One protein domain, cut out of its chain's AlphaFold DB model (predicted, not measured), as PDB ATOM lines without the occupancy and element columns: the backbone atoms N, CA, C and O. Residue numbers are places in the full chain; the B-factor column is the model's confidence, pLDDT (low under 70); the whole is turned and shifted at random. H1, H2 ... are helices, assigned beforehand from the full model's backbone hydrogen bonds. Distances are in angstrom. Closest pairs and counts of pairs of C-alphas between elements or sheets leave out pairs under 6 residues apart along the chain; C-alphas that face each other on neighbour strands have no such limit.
ATOM      1  N   HIS A 529     249.749 205.734 232.232       60.09
ATOM      2  CA  HIS A 529     249.217 207.093 232.213       60.09
ATOM      3  C   HIS A 529     248.506 207.411 233.535       60.09
ATOM      4  O   HIS A 529     247.452 206.842 233.853       60.09
ATOM      5  N   ALA A 530     249.075 208.355 234.290       52.97
ATOM      6  CA  ALA A 530     248.531 208.852 235.545       52.97
ATOM      7  C   ALA A 530     247.145 209.483 235.312       52.97
ATOM      8  O   ALA A 530     247.023 210.655 234.969       52.97
ATOM      9  N   GLY A 531     246.088 208.683 235.476       51.44
ATOM     10  CA  GLY A 531     244.695 209.118 235.339       51.44
ATOM     11  C   GLY A 531     243.765 208.138 234.617       51.44
ATOM     12  O   GLY A 531     242.576 208.138 234.920       51.44
ATOM     13  N   SER A 532     244.273 207.288 233.715       58.81
ATOM     14  CA  SER A 532     243.436 206.379 232.906       58.81
ATOM     15  C   SER A 532     243.557 204.901 233.283       58.81
ATOM     16  O   SER A 532     242.668 204.122 232.948       58.81
ATOM     17  N   GLY A 533     244.636 204.504 233.971       66.88
ATOM     18  CA  GLY A 533     244.929 203.084 234.214       66.88
ATOM     19  C   GLY A 533     245.183 202.314 232.914       66.88
ATOM     20  O   GLY A 533     244.918 201.120 232.854       66.88
ATOM     21  N   MET A 534     245.641 203.009 231.867       73.75
ATOM     22  CA  MET A 534     245.844 202.466 230.527       73.75
ATOM     23  C   MET A 534     247.331 202.496 230.166       73.75
ATOM     24  O   MET A 534     248.020 203.493 230.406       73.75
ATOM     25  N   LEU A 535     247.802 201.406 229.574       82.25
ATOM     26  CA  LEU A 535     249.147 201.211 229.061       82.25
ATOM     27  C   LEU A 535     249.043 201.024 227.546       82.25
ATOM     28  O   LEU A 535     248.523 200.019 227.069       82.25
ATOM     29  N   ARG A 536     249.510 202.015 226.782       81.81
ATOM     30  CA  ARG A 536     249.458 201.966 225.315       81.81
ATOM     31  C   ARG A 536     250.377 200.863 224.799       81.81
ATOM     32  O   ARG A 536     251.422 200.599 225.391       81.81
ATOM     33  N   ASP A 537     250.053 200.295 223.645       80.25
ATOM     34  CA  ASP A 537     250.843 199.196 223.075       80.25
ATOM     35  C   ASP A 537     252.290 199.601 222.760       80.25
ATOM     36  O   ASP A 537     253.208 198.824 223.003       80.25
ATOM     37  N   ALA A 538     252.520 200.849 222.338       79.56
ATOM     38  CA  ALA A 538     253.870 201.390 222.150       79.56
ATOM     39  C   ALA A 538     254.672 201.464 223.465       79.56
ATOM     40  O   ALA A 538     255.865 201.164 223.490       79.56
ATOM     41  N   ASP A 539     254.020 201.825 224.574       83.81
ATOM     42  CA  ASP A 539     254.662 201.880 225.891       83.81
ATOM     43  C   ASP A 539     254.946 200.475 226.430       83.81
ATOM     44  O   ASP A 539     255.978 200.249 227.057       83.81
ATOM     45  N   ARG A 540     254.056 199.521 226.144       86.19
ATOM     46  CA  ARG A 540     254.229 198.113 226.501       86.19
ATOM     47  C   ARG A 540     255.381 197.465 225.740       86.19
ATOM     48  O   ARG A 540     256.201 196.802 226.362       86.19
ATOM     49  N   GLN A 541     255.478 197.694 224.430       85.50
ATOM     50  CA  GLN A 541     256.605 197.217 223.621       85.50
ATOM     51  C   GLN A 541     257.931 197.801 224.117       85.50
ATOM     52  O   GLN A 541     258.919 197.083 224.223       85.50
ATOM     53  N   ALA A 542     257.950 199.083 224.486       81.62
ATOM     54  CA  ALA A 542     259.136 199.705 225.062       81.62
ATOM     55  C   ALA A 542     259.498 199.134 226.446       81.62
ATOM     56  O   ALA A 542     260.677 198.949 226.729       81.62
ATOM     57  N   LEU A 543     258.512 198.807 227.289       86.06
ATOM     58  CA  LEU A 543     258.751 198.111 228.559       86.06
ATOM     59  C   LEU A 543     259.283 196.696 228.339       86.06
ATOM     60  O   LEU A 543     260.205 196.304 229.037       86.06
ATOM     61  N   GLN A 544     258.759 195.960 227.358       86.69
ATOM     62  CA  GLN A 544     259.271 194.638 226.988       86.69
ATOM     63  C   GLN A 544     260.707 194.715 226.461       86.69
ATOM     64  O   GLN A 544     261.555 193.928 226.874       86.69
ATOM     65  N   ALA A 545     261.014 195.702 225.617       82.81
ATOM     66  CA  ALA A 545     262.379 195.956 225.168       82.81
ATOM     67  C   ALA A 545     263.306 196.302 226.345       82.81
ATOM     68  O   ALA A 545     264.422 195.795 226.416       82.81
ATOM     69  N   TRP A 546     262.830 197.100 227.306       83.69
ATOM     70  CA  TRP A 546     263.584 197.434 228.514       83.69
ATOM     71  C   TRP A 546     263.812 196.214 229.414       83.69
ATOM     72  O   TRP A 546     264.912 196.047 229.931       83.69
ATOM     73  N   GLN A 547     262.814 195.335 229.565       85.62
ATOM     74  CA  GLN A 547     262.944 194.078 230.311       85.62
ATOM     75  C   GLN A 547     264.038 193.191 229.729       85.62
ATOM     76  O   GLN A 547     264.860 192.668 230.477       85.62
ATOM     77  N   VAL A 548     264.060 193.055 228.400       81.19
ATOM     78  CA  VAL A 548     265.085 192.282 227.692       81.19
ATOM     79  C   VAL A 548     266.456 192.937 227.852       81.19
ATOM     80  O   VAL A 548     267.412 192.246 228.188       81.19
ATOM     81  N   ALA A 549     266.545 194.259 227.676       75.44
ATOM     82  CA  ALA A 549     267.800 195.002 227.774       75.44
ATOM     83  C   ALA A 549     268.409 194.994 229.187       75.44
ATOM     84  O   ALA A 549     269.624 195.001 229.321       75.44
ATOM     85  N   ASN A 550     267.581 194.958 230.235       76.56
ATOM     86  CA  ASN A 550     268.031 195.022 231.632       76.56
ATOM     87  C   ASN A 550     267.941 193.667 232.351       76.56
ATOM     88  O   ASN A 550     268.070 193.615 233.572       76.56
ATOM     89  N   HIS A 551     267.696 192.574 231.620       78.69
ATOM     90  CA  HIS A 551     267.572 191.216 232.164       78.69
ATOM     91  C   HIS A 551     266.573 191.096 233.330       78.69
ATOM     92  O   HIS A 551     266.828 190.404 234.317       78.69
ATOM     93  N   VAL A 552     265.430 191.781 233.231       79.69
ATOM     94  CA  VAL A 552     264.355 191.694 234.230       79.69
ATOM     95  C   VAL A 552     263.739 190.307 234.169       79.69
ATOM     96  O   VAL A 552     263.220 189.892 233.130       79.69
ATOM     97  N   THR A 553     263.784 189.596 235.287       80.62
ATOM     98  CA  THR A 553     263.181 188.266 235.394       80.62
ATOM     99  C   THR A 553     261.654 188.351 235.435       80.62
ATOM    100  O   THR A 553     261.068 189.414 235.670       80.62
ATOM    101  N   ARG A 554     260.977 187.226 235.189       81.12
ATOM    102  CA  ARG A 554     259.511 187.171 235.228       81.12
ATOM    103  C   ARG A 554     258.985 187.538 236.616       81.12
ATOM    104  O   ARG A 554     258.025 188.290 236.722       81.12
ATOM    105  N   GLU A 555     259.641 187.050 237.658       79.00
ATOM    106  CA  GLU A 555     259.268 187.291 239.048       79.00
ATOM    107  C   GLU A 555     259.409 188.778 239.411       79.00
ATOM    108  O   GLU A 555     258.501 189.359 240.001       79.00
ATOM    109  N   GLU A 556     260.499 189.426 238.985       81.69
ATOM    110  CA  GLU A 556     260.717 190.869 239.192       81.69
ATOM    111  C   GLU A 556     259.704 191.724 238.422       81.69
ATOM    112  O   GLU A 556     259.275 192.779 238.895       81.69
ATOM    113  N   HIS A 557     259.287 191.268 237.238       84.50
ATOM    114  CA  HIS A 557     258.211 191.906 236.490       84.50
ATOM    115  C   HIS A 557     256.874 191.818 237.230       84.50
ATOM    116  O   HIS A 557     256.188 192.831 237.368       84.50
ATOM    117  N   GLU A 558     256.515 190.629 237.714       84.69
ATOM    118  CA  GLU A 558     255.281 190.397 238.464       84.69
ATOM    119  C   GLU A 558     255.253 191.228 239.761       84.69
ATOM    120  O   GLU A 558     254.254 191.897 240.031       84.69
ATOM    121  N   GLU A 559     256.369 191.302 240.493       81.06
ATOM    122  CA  GLU A 559     256.515 192.152 241.685       81.06
ATOM    123  C   GLU A 559     256.354 193.642 241.365       81.06
ATOM    124  O   GLU A 559     255.639 194.374 242.059       81.06
ATOM    125  N   ALA A 560     257.006 194.117 240.303       83.25
ATOM    126  CA  ALA A 560     256.906 195.514 239.913       83.25
ATOM    127  C   ALA A 560     255.480 195.882 239.466       83.25
ATOM    128  O   ALA A 560     255.029 196.994 239.746       83.25
ATOM    129  N   LEU A 561     254.754 194.961 238.819       85.25
ATOM    130  CA  LEU A 561     253.340 195.137 238.484       85.25
ATOM    131  C   LEU A 561     252.463 195.176 239.738       85.25
ATOM    132  O   LEU A 561     251.676 196.116 239.891       85.25
ATOM    133  N   GLU A 562     252.635 194.222 240.656       83.94
ATOM    134  CA  GLU A 562     251.877 194.159 241.910       83.94
ATOM    135  C   GLU A 562     252.067 195.442 242.732       83.94
ATOM    136  O   GLU A 562     251.095 196.043 243.197       83.94
ATOM    137  N   ALA A 563     253.301 195.945 242.815       80.19
ATOM    138  CA  ALA A 563     253.628 197.187 243.510       80.19
ATOM    139  C   ALA A 563     252.950 198.435 242.906       80.19
ATOM    140  O   ALA A 563     252.779 199.445 243.596       80.19
ATOM    141  N   VAL A 564     252.566 198.391 241.626       78.69
ATOM    142  CA  VAL A 564     251.811 199.457 240.941       78.69
ATOM    143  C   VAL A 564     250.300 199.155 240.917       78.69
ATOM    144  O   VAL A 564     249.501 199.982 240.475       78.69
ATOM    145  N   GLY A 565     249.879 198.011 241.465       78.19
ATOM    146  CA  GLY A 565     248.487 197.568 241.529       78.19
ATOM    147  C   GLY A 565     247.967 196.973 240.220       78.19
ATOM    148  O   GLY A 565     246.772 197.082 239.942       78.19
ATOM    149  N   TRP A 566     248.862 196.407 239.408       84.44
ATOM    150  CA  TRP A 566     248.572 195.747 238.135       84.44
ATOM    151  C   TRP A 566     248.813 194.245 238.246       84.44
ATOM    152  O   TRP A 566     249.679 193.794 238.988       84.44
ATOM    153  N   THR A 567     248.060 193.470 237.473       85.88
ATOM    154  CA  THR A 567     248.289 192.028 237.308       85.88
ATOM    155  C   THR A 567     248.996 191.730 235.980       85.88
ATOM    156  O   THR A 567     248.927 192.546 235.054       85.88
ATOM    157  N   PRO A 568     249.623 190.550 235.817       84.62
ATOM    158  CA  PRO A 568     250.182 190.131 234.527       84.62
ATOM    159  C   PRO A 568     249.129 190.121 233.408       84.62
ATOM    160  O   PRO A 568     249.412 190.502 232.272       84.62
ATOM    161  N   SER A 569     247.884 189.767 233.746       82.19
ATOM    162  CA  SER A 569     246.736 189.857 232.840       82.19
ATOM    163  C   SER A 569     246.388 191.297 232.461       82.19
ATOM    164  O   SER A 569     246.120 191.557 231.291       82.19
ATOM    165  N   ASP A 570     246.446 192.253 233.395       84.06
ATOM    166  CA  ASP A 570     246.207 193.672 233.087       84.06
ATOM    167  C   ASP A 570     247.296 194.234 232.163       84.06
ATOM    168  O   ASP A 570     247.012 195.006 231.244       84.06
ATOM    169  N   PHE A 571     248.549 193.821 232.372       83.75
ATOM    170  CA  PHE A 571     249.673 194.206 231.519       83.75
ATOM    171  C   PHE A 571     249.510 193.673 230.088       83.75
ATOM    172  O   PHE A 571     249.767 194.396 229.124       83.75
ATOM    173  N   GLN A 572     249.010 192.442 229.930       83.25
ATOM    174  CA  GLN A 572     248.650 191.873 228.625       83.25
ATOM    175  C   GLN A 572     247.373 192.476 228.020       83.25
ATOM    176  O   GLN A 572     247.245 192.540 226.798       83.25
ATOM    177  N   ALA A 573     246.437 192.958 228.831       80.56
ATOM    178  CA  ALA A 573     245.256 193.665 228.341       80.56
ATOM    179  C   ALA A 573     245.563 195.126 227.959       80.56
ATOM    180  O   ALA A 573     244.862 195.709 227.136       80.56
ATOM    181  N   GLY A 574     246.622 195.720 228.523       79.50
ATOM    182  CA  GLY A 574     246.964 197.138 228.343       79.50
ATOM    183  C   GLY A 574     246.092 198.085 229.162       79.50
ATOM    184  O   GLY A 574     246.097 199.297 228.944       79.50
ATOM    185  N   TRP A 575     245.318 197.557 230.103       78.00
ATOM    186  CA  TRP A 575     244.431 198.338 230.949       78.00
ATOM    187  C   TRP A 575     244.123 197.585 232.237       78.00
ATOM    188  O   TRP A 575     243.961 196.368 232.216       78.00
ATOM    189  N   SER A 576     243.985 198.323 233.339       77.94
ATOM    190  CA  SER A 576     243.610 197.765 234.635       77.94
ATOM    191  C   SER A 576     242.384 198.461 235.231       77.94
ATOM    192  O   SER A 576     242.364 199.671 235.498       77.94
ATOM    193  N   ALA A 577     241.347 197.664 235.500       67.06
ATOM    194  CA  ALA A 577     240.094 198.125 236.095       67.06
ATOM    195  C   ALA A 577     240.274 198.658 237.524       67.06
ATOM    196  O   ALA A 577     239.565 199.579 237.944       67.06
ATOM    197  N   SER A 578     241.200 198.071 238.288       65.56
ATOM    198  CA  SER A 578     241.488 198.456 239.672       65.56
ATOM    199  C   SER A 578     242.153 199.834 239.714       65.56
ATOM    200  O   SER A 578     241.692 200.727 240.433       65.56
ATOM    201  N   THR A 579     243.161 200.065 238.869       64.75
ATOM    202  CA  THR A 579     243.892 201.336 238.812       64.75
ATOM    203  C   THR A 579     243.033 202.451 238.219       64.75
ATOM    204  O   THR A 579     243.070 203.580 238.717       64.75
ATOM    205  N   ALA A 580     242.184 202.145 237.232       62.72
ATOM    206  CA  ALA A 580     241.211 203.091 236.681       62.72
ATOM    207  C   ALA A 580     240.183 203.556 237.733       62.72
ATOM    208  O   ALA A 580     239.871 204.747 237.811       62.72
ATOM    209  N   LYS A 581     239.697 202.655 238.604       65.06
ATOM    210  CA  LYS A 581     238.801 203.009 239.725       65.06
ATOM    211  C   LYS A 581     239.480 203.930 240.741       65.06
ATOM    212  O   LYS A 581     238.874 204.913 241.169       65.06
ATOM    213  N   VAL A 582     240.733 203.650 241.102       65.50
ATOM    214  CA  VAL A 582     241.518 204.481 242.036       65.50
ATOM    215  C   VAL A 582     241.797 205.866 241.442       65.50
ATOM    216  O   VAL A 582     241.660 206.879 242.135       65.50
ATOM    217  N   ALA A 583     242.125 205.937 240.151       61.06
ATOM    218  CA  ALA A 583     242.317 207.197 239.439       61.06
ATOM    219  C   ALA A 583     241.017 208.018 239.362       61.06
ATOM    220  O   ALA A 583     241.021 209.209 239.680       61.06
ATOM    221  N   ALA A 584     239.887 207.378 239.043       59.75
ATOM    222  CA  ALA A 584     238.572 208.017 239.032       59.75
ATOM    223  C   ALA A 584     238.153 208.524 240.426       59.75
ATOM    224  O   ALA A 584     237.584 209.610 240.539       59.75
ATOM    225  N   ALA A 585     238.470 207.788 241.496       61.38
ATOM    226  CA  ALA A 585     238.225 208.217 242.875       61.38
ATOM    227  C   ALA A 585     239.072 209.445 243.264       61.38
ATOM    228  O   ALA A 585     238.536 210.406 243.820       61.38
ATOM    229  N   LYS A 586     240.366 209.467 242.904       62.25
ATOM    230  CA  LYS A 586     241.249 210.635 243.109       62.25
ATOM    231  C   LYS A 586     240.801 211.855 242.297       62.25
ATOM    232  O   LYS A 586     240.832 212.976 242.806       62.25
ATOM    233  N   LEU A 587     240.337 211.653 241.060       58.38
ATOM    234  CA  LEU A 587     239.785 212.723 240.225       58.38
ATOM    235  C   LEU A 587     238.483 213.281 240.822       58.38
ATOM    236  O   LEU A 587     238.323 214.501 240.877       58.38
ATOM    237  N   ARG A 588     237.592 212.418 241.340       60.00
ATOM    238  CA  ARG A 588     236.372 212.807 242.077       60.00
ATOM    239  C   ARG A 588     236.673 213.573 243.367       60.00
ATOM    240  O   ARG A 588     235.963 214.521 243.678       60.00
ATOM    241  N   GLN A 589     237.733 213.220 244.094       60.94
ATOM    242  CA  GLN A 589     238.185 213.993 245.258       60.94
ATOM    243  C   GLN A 589     238.722 215.379 244.874       60.94
ATOM    244  O   GLN A 589     238.334 216.358 245.507       60.94
ATOM    245  N   ARG A 590     239.552 215.495 243.824       59.59
ATOM    246  CA  ARG A 590     240.074 216.798 243.351       59.59
ATOM    247  C   ARG A 590     238.976 217.705 242.804       59.59
ATOM    248  O   ARG A 590     238.959 218.891 243.113       59.59
ATOM    249  N   THR A 591     238.042 217.153 242.034       59.12
ATOM    250  CA  THR A 591     236.871 217.901 241.547       59.12
ATOM    251  C   THR A 591     235.913 218.246 242.683       59.12
ATOM    252  O   THR A 591     235.451 219.378 242.748       59.12
ATOM    253  N   GLY A 592     235.688 217.348 243.645       57.09
ATOM    254  CA  GLY A 592     234.884 217.625 244.839       57.09
ATOM    255  C   GLY A 592     235.479 218.701 245.758       57.09
ATOM    256  O   GLY A 592     234.735 219.533 246.272       57.09
ATOM    257  N   GLN A 593     236.806 218.738 245.931       56.06
ATOM    258  CA  GLN A 593     237.509 219.811 246.649       56.06
ATOM    259  C   GLN A 593     237.509 221.129 245.871       56.06
ATOM    260  O   GLN A 593     237.293 222.174 246.475       56.06
ATOM    261  N   GLY A 594     237.698 221.098 244.548       53.03
ATOM    262  CA  GLY A 594     237.631 222.296 243.705       53.03
ATOM    263  C   GLY A 594     236.233 222.921 243.669       53.03
ATOM    264  O   GLY A 594     236.097 224.137 243.770       53.03
ATOM    265  N   VAL A 595     235.186 222.092 243.607       54.41
ATOM    266  CA  VAL A 595     233.786 222.540 243.665       54.41
ATOM    267  C   VAL A 595     233.433 223.062 245.059       54.41
ATOM    268  O   VAL A 595     232.807 224.113 245.149       54.41
ATOM    269  N   ARG A 596     233.885 222.416 246.148       53.41
ATOM    270  CA  ARG A 596     233.723 222.955 247.514       53.41
ATOM    271  C   ARG A 596     234.452 224.277 247.709       53.41
ATOM    272  O   ARG A 596     233.827 225.214 248.169       53.41
ATOM    273  N   ALA A 597     235.706 224.404 247.278       52.34
ATOM    274  CA  ALA A 597     236.457 225.655 247.388       52.34
ATOM    275  C   ALA A 597     235.815 226.800 246.582       52.34
ATOM    276  O   ALA A 597     235.790 227.943 247.034       52.34
ATOM    277  N   SER A 598     235.252 226.499 245.407       50.75
ATOM    278  CA  SER A 598     234.520 227.478 244.598       50.75
ATOM    279  C   SER A 598     233.168 227.853 245.225       50.75
ATOM    280  O   SER A 598     232.792 229.024 245.215       50.75
ATOM    281  N   MET A 599     232.470 226.895 245.846       48.25
ATOM    282  CA  MET A 599     231.199 227.120 246.545       48.25
ATOM    283  C   MET A 599     231.387 227.834 247.894       48.25
ATOM    284  O   MET A 599     230.586 228.700 248.231       48.25
ATOM    285  N   ASP A 600     232.463 227.553 248.627       54.34
ATOM    286  CA  ASP A 600     232.855 228.233 249.869       54.34
ATOM    287  C   ASP A 600     233.289 229.680 249.581       54.34
ATOM    288  O   ASP A 600     232.907 230.607 250.293       54.34
ATOM    289  N   TRP A 601     233.995 229.917 248.467       60.59
ATOM    290  CA  TRP A 601     234.272 231.269 247.972       60.59
ATOM    291  C   TRP A 601     232.983 232.020 247.596       60.59
ATOM    292  O   TRP A 601     232.804 233.174 247.986       60.59
ATOM    293  N   PHE A 602     232.057 231.368 246.881       45.34
ATOM    294  CA  PHE A 602     230.793 231.975 246.441       45.34
ATOM    295  C   PHE A 602     229.857 232.283 247.623       45.34
ATOM    296  O   PHE A 602     229.294 233.374 247.709       45.34
ATOM    297  N   THR A 603     229.745 231.365 248.585       55.31
ATOM    298  CA  THR A 603     228.954 231.539 249.817       55.31
ATOM    299  C   THR A 603     229.575 232.568 250.760       55.31
ATOM    300  O   THR A 603     228.844 233.388 251.317       55.31
ATOM    301  N   SER A 604     230.907 232.631 250.868       54.72
ATOM    302  CA  SER A 604     231.598 233.690 251.614       54.72
ATOM    303  C   SER A 604     231.417 235.070 250.967       54.72
ATOM    304  O   SER A 604     231.316 236.067 251.683       54.72
ATOM    305  N   ARG A 605     231.333 235.151 249.630       48.75
ATOM    306  CA  ARG A 605     231.072 236.402 248.895       48.75
ATOM    307  C   ARG A 605     229.625 236.874 249.066       48.75
ATOM    308  O   ARG A 605     229.405 238.062 249.270       48.75
ATOM    309  N   ILE A 606     228.656 235.957 249.034       48.59
ATOM    310  CA  ILE A 606     227.233 236.267 249.256       48.59
ATOM    311  C   ILE A 606     226.970 236.650 250.719       48.59
ATOM    312  O   ILE A 606     226.279 237.633 250.971       48.59
ATOM    313  N   SER A 607     227.578 235.953 251.682       48.66
ATOM    314  CA  SER A 607     227.486 236.299 253.108       48.66
ATOM    315  C   SER A 607     228.078 237.688 253.404       48.66
ATOM    316  O   SER A 607     227.487 238.472 254.144       48.66
ATOM    317  N   GLY A 608     229.183 238.058 252.739       47.72
ATOM    318  CA  GLY A 608     229.769 239.402 252.833       47.72
ATOM    319  C   GLY A 608     228.914 240.524 252.229       47.72
ATOM    320  O   GLY A 608     228.984 241.653 252.705       47.72
TER     321      GLY A 608
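Overview. This is residues 529 to 608 of the 637 residues of an uncharacterized protein of Cafeteria roenbergensis (UniProt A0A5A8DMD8). One long, unbent helix, H4, runs out like a handle from a small, loosely joined head of three short helices, H1, H2 and H3, whose centres make a triangle. The far part of H4, residues 588 to 608, sticks out free of the rest and makes much of the length. The printed part has 80 residues, with four named helices in the order H1, H2, H3, H4 and no named strand; the class is all helix. The whole is extended, with a radius of gyration of the C-alphas of 19.4 A and spans of 65 by 19 by 19 A.

Arrangement. The longest helix is H4, residues 577 to 608, and it touches no other helix. Before it comes H3, residues 568 to 573; the two are apart, but only just, with their closest C-alphas 8.1 A apart. H2, residues 554 to 564, is also only just apart from H4, at 8.4 A. H2 and H3 touch only at the corner by their link, and only just, with 3 pairs of C-alphas within 8 A. Their closest C-alphas are those of Glu 558 and Pro 568, 6.4 A apart, and their lines are about perpendicular, at 74 degrees. H1, residues 537 to 549, is close to H3 but not clearly touching it. The closest C-alphas of these two are those of Arg 540 and Phe 571, 7.8 A apart, and the helices run opposite ways at a steep tilt of 38 degrees. H1 and H2 are only just apart, at 8.1 A, and H1 and H4 are apart. In H1, H2, H3 and H4 every backbone O i to N i+4 pair is within hydrogen-bond range.

Along the chain. H4 measures 45.7 A from C-alpha 577 at (240.094, 198.125, 236.095) to C-alpha 608 at (229.769, 239.402, 252.833). H1 begins with C-alpha 537 at (250.843, 199.196, 223.075) and is 18.1 A long. H2 is 15.6 A long, and H3 is 8.7 A long. Residues 529 to 536, before H1, hold no named element.

Size, cuts and confidence. The two C-alphas farthest apart are those of His 551 and Gly 608, 64.6 A. Without the free stretch, the body of 59 residues spans 36 by 22 by 16 A and has a radius of gyration of 11.8 A. The links H1 to H2, H2 to H3 and H3 to H4 are tight, and the printed part has no cut. The mean pLDDT of the printed part is 70.4; residues 529 to 533 and 577 to 608 of this predicted model are under 70, and the mean of H4 is 57.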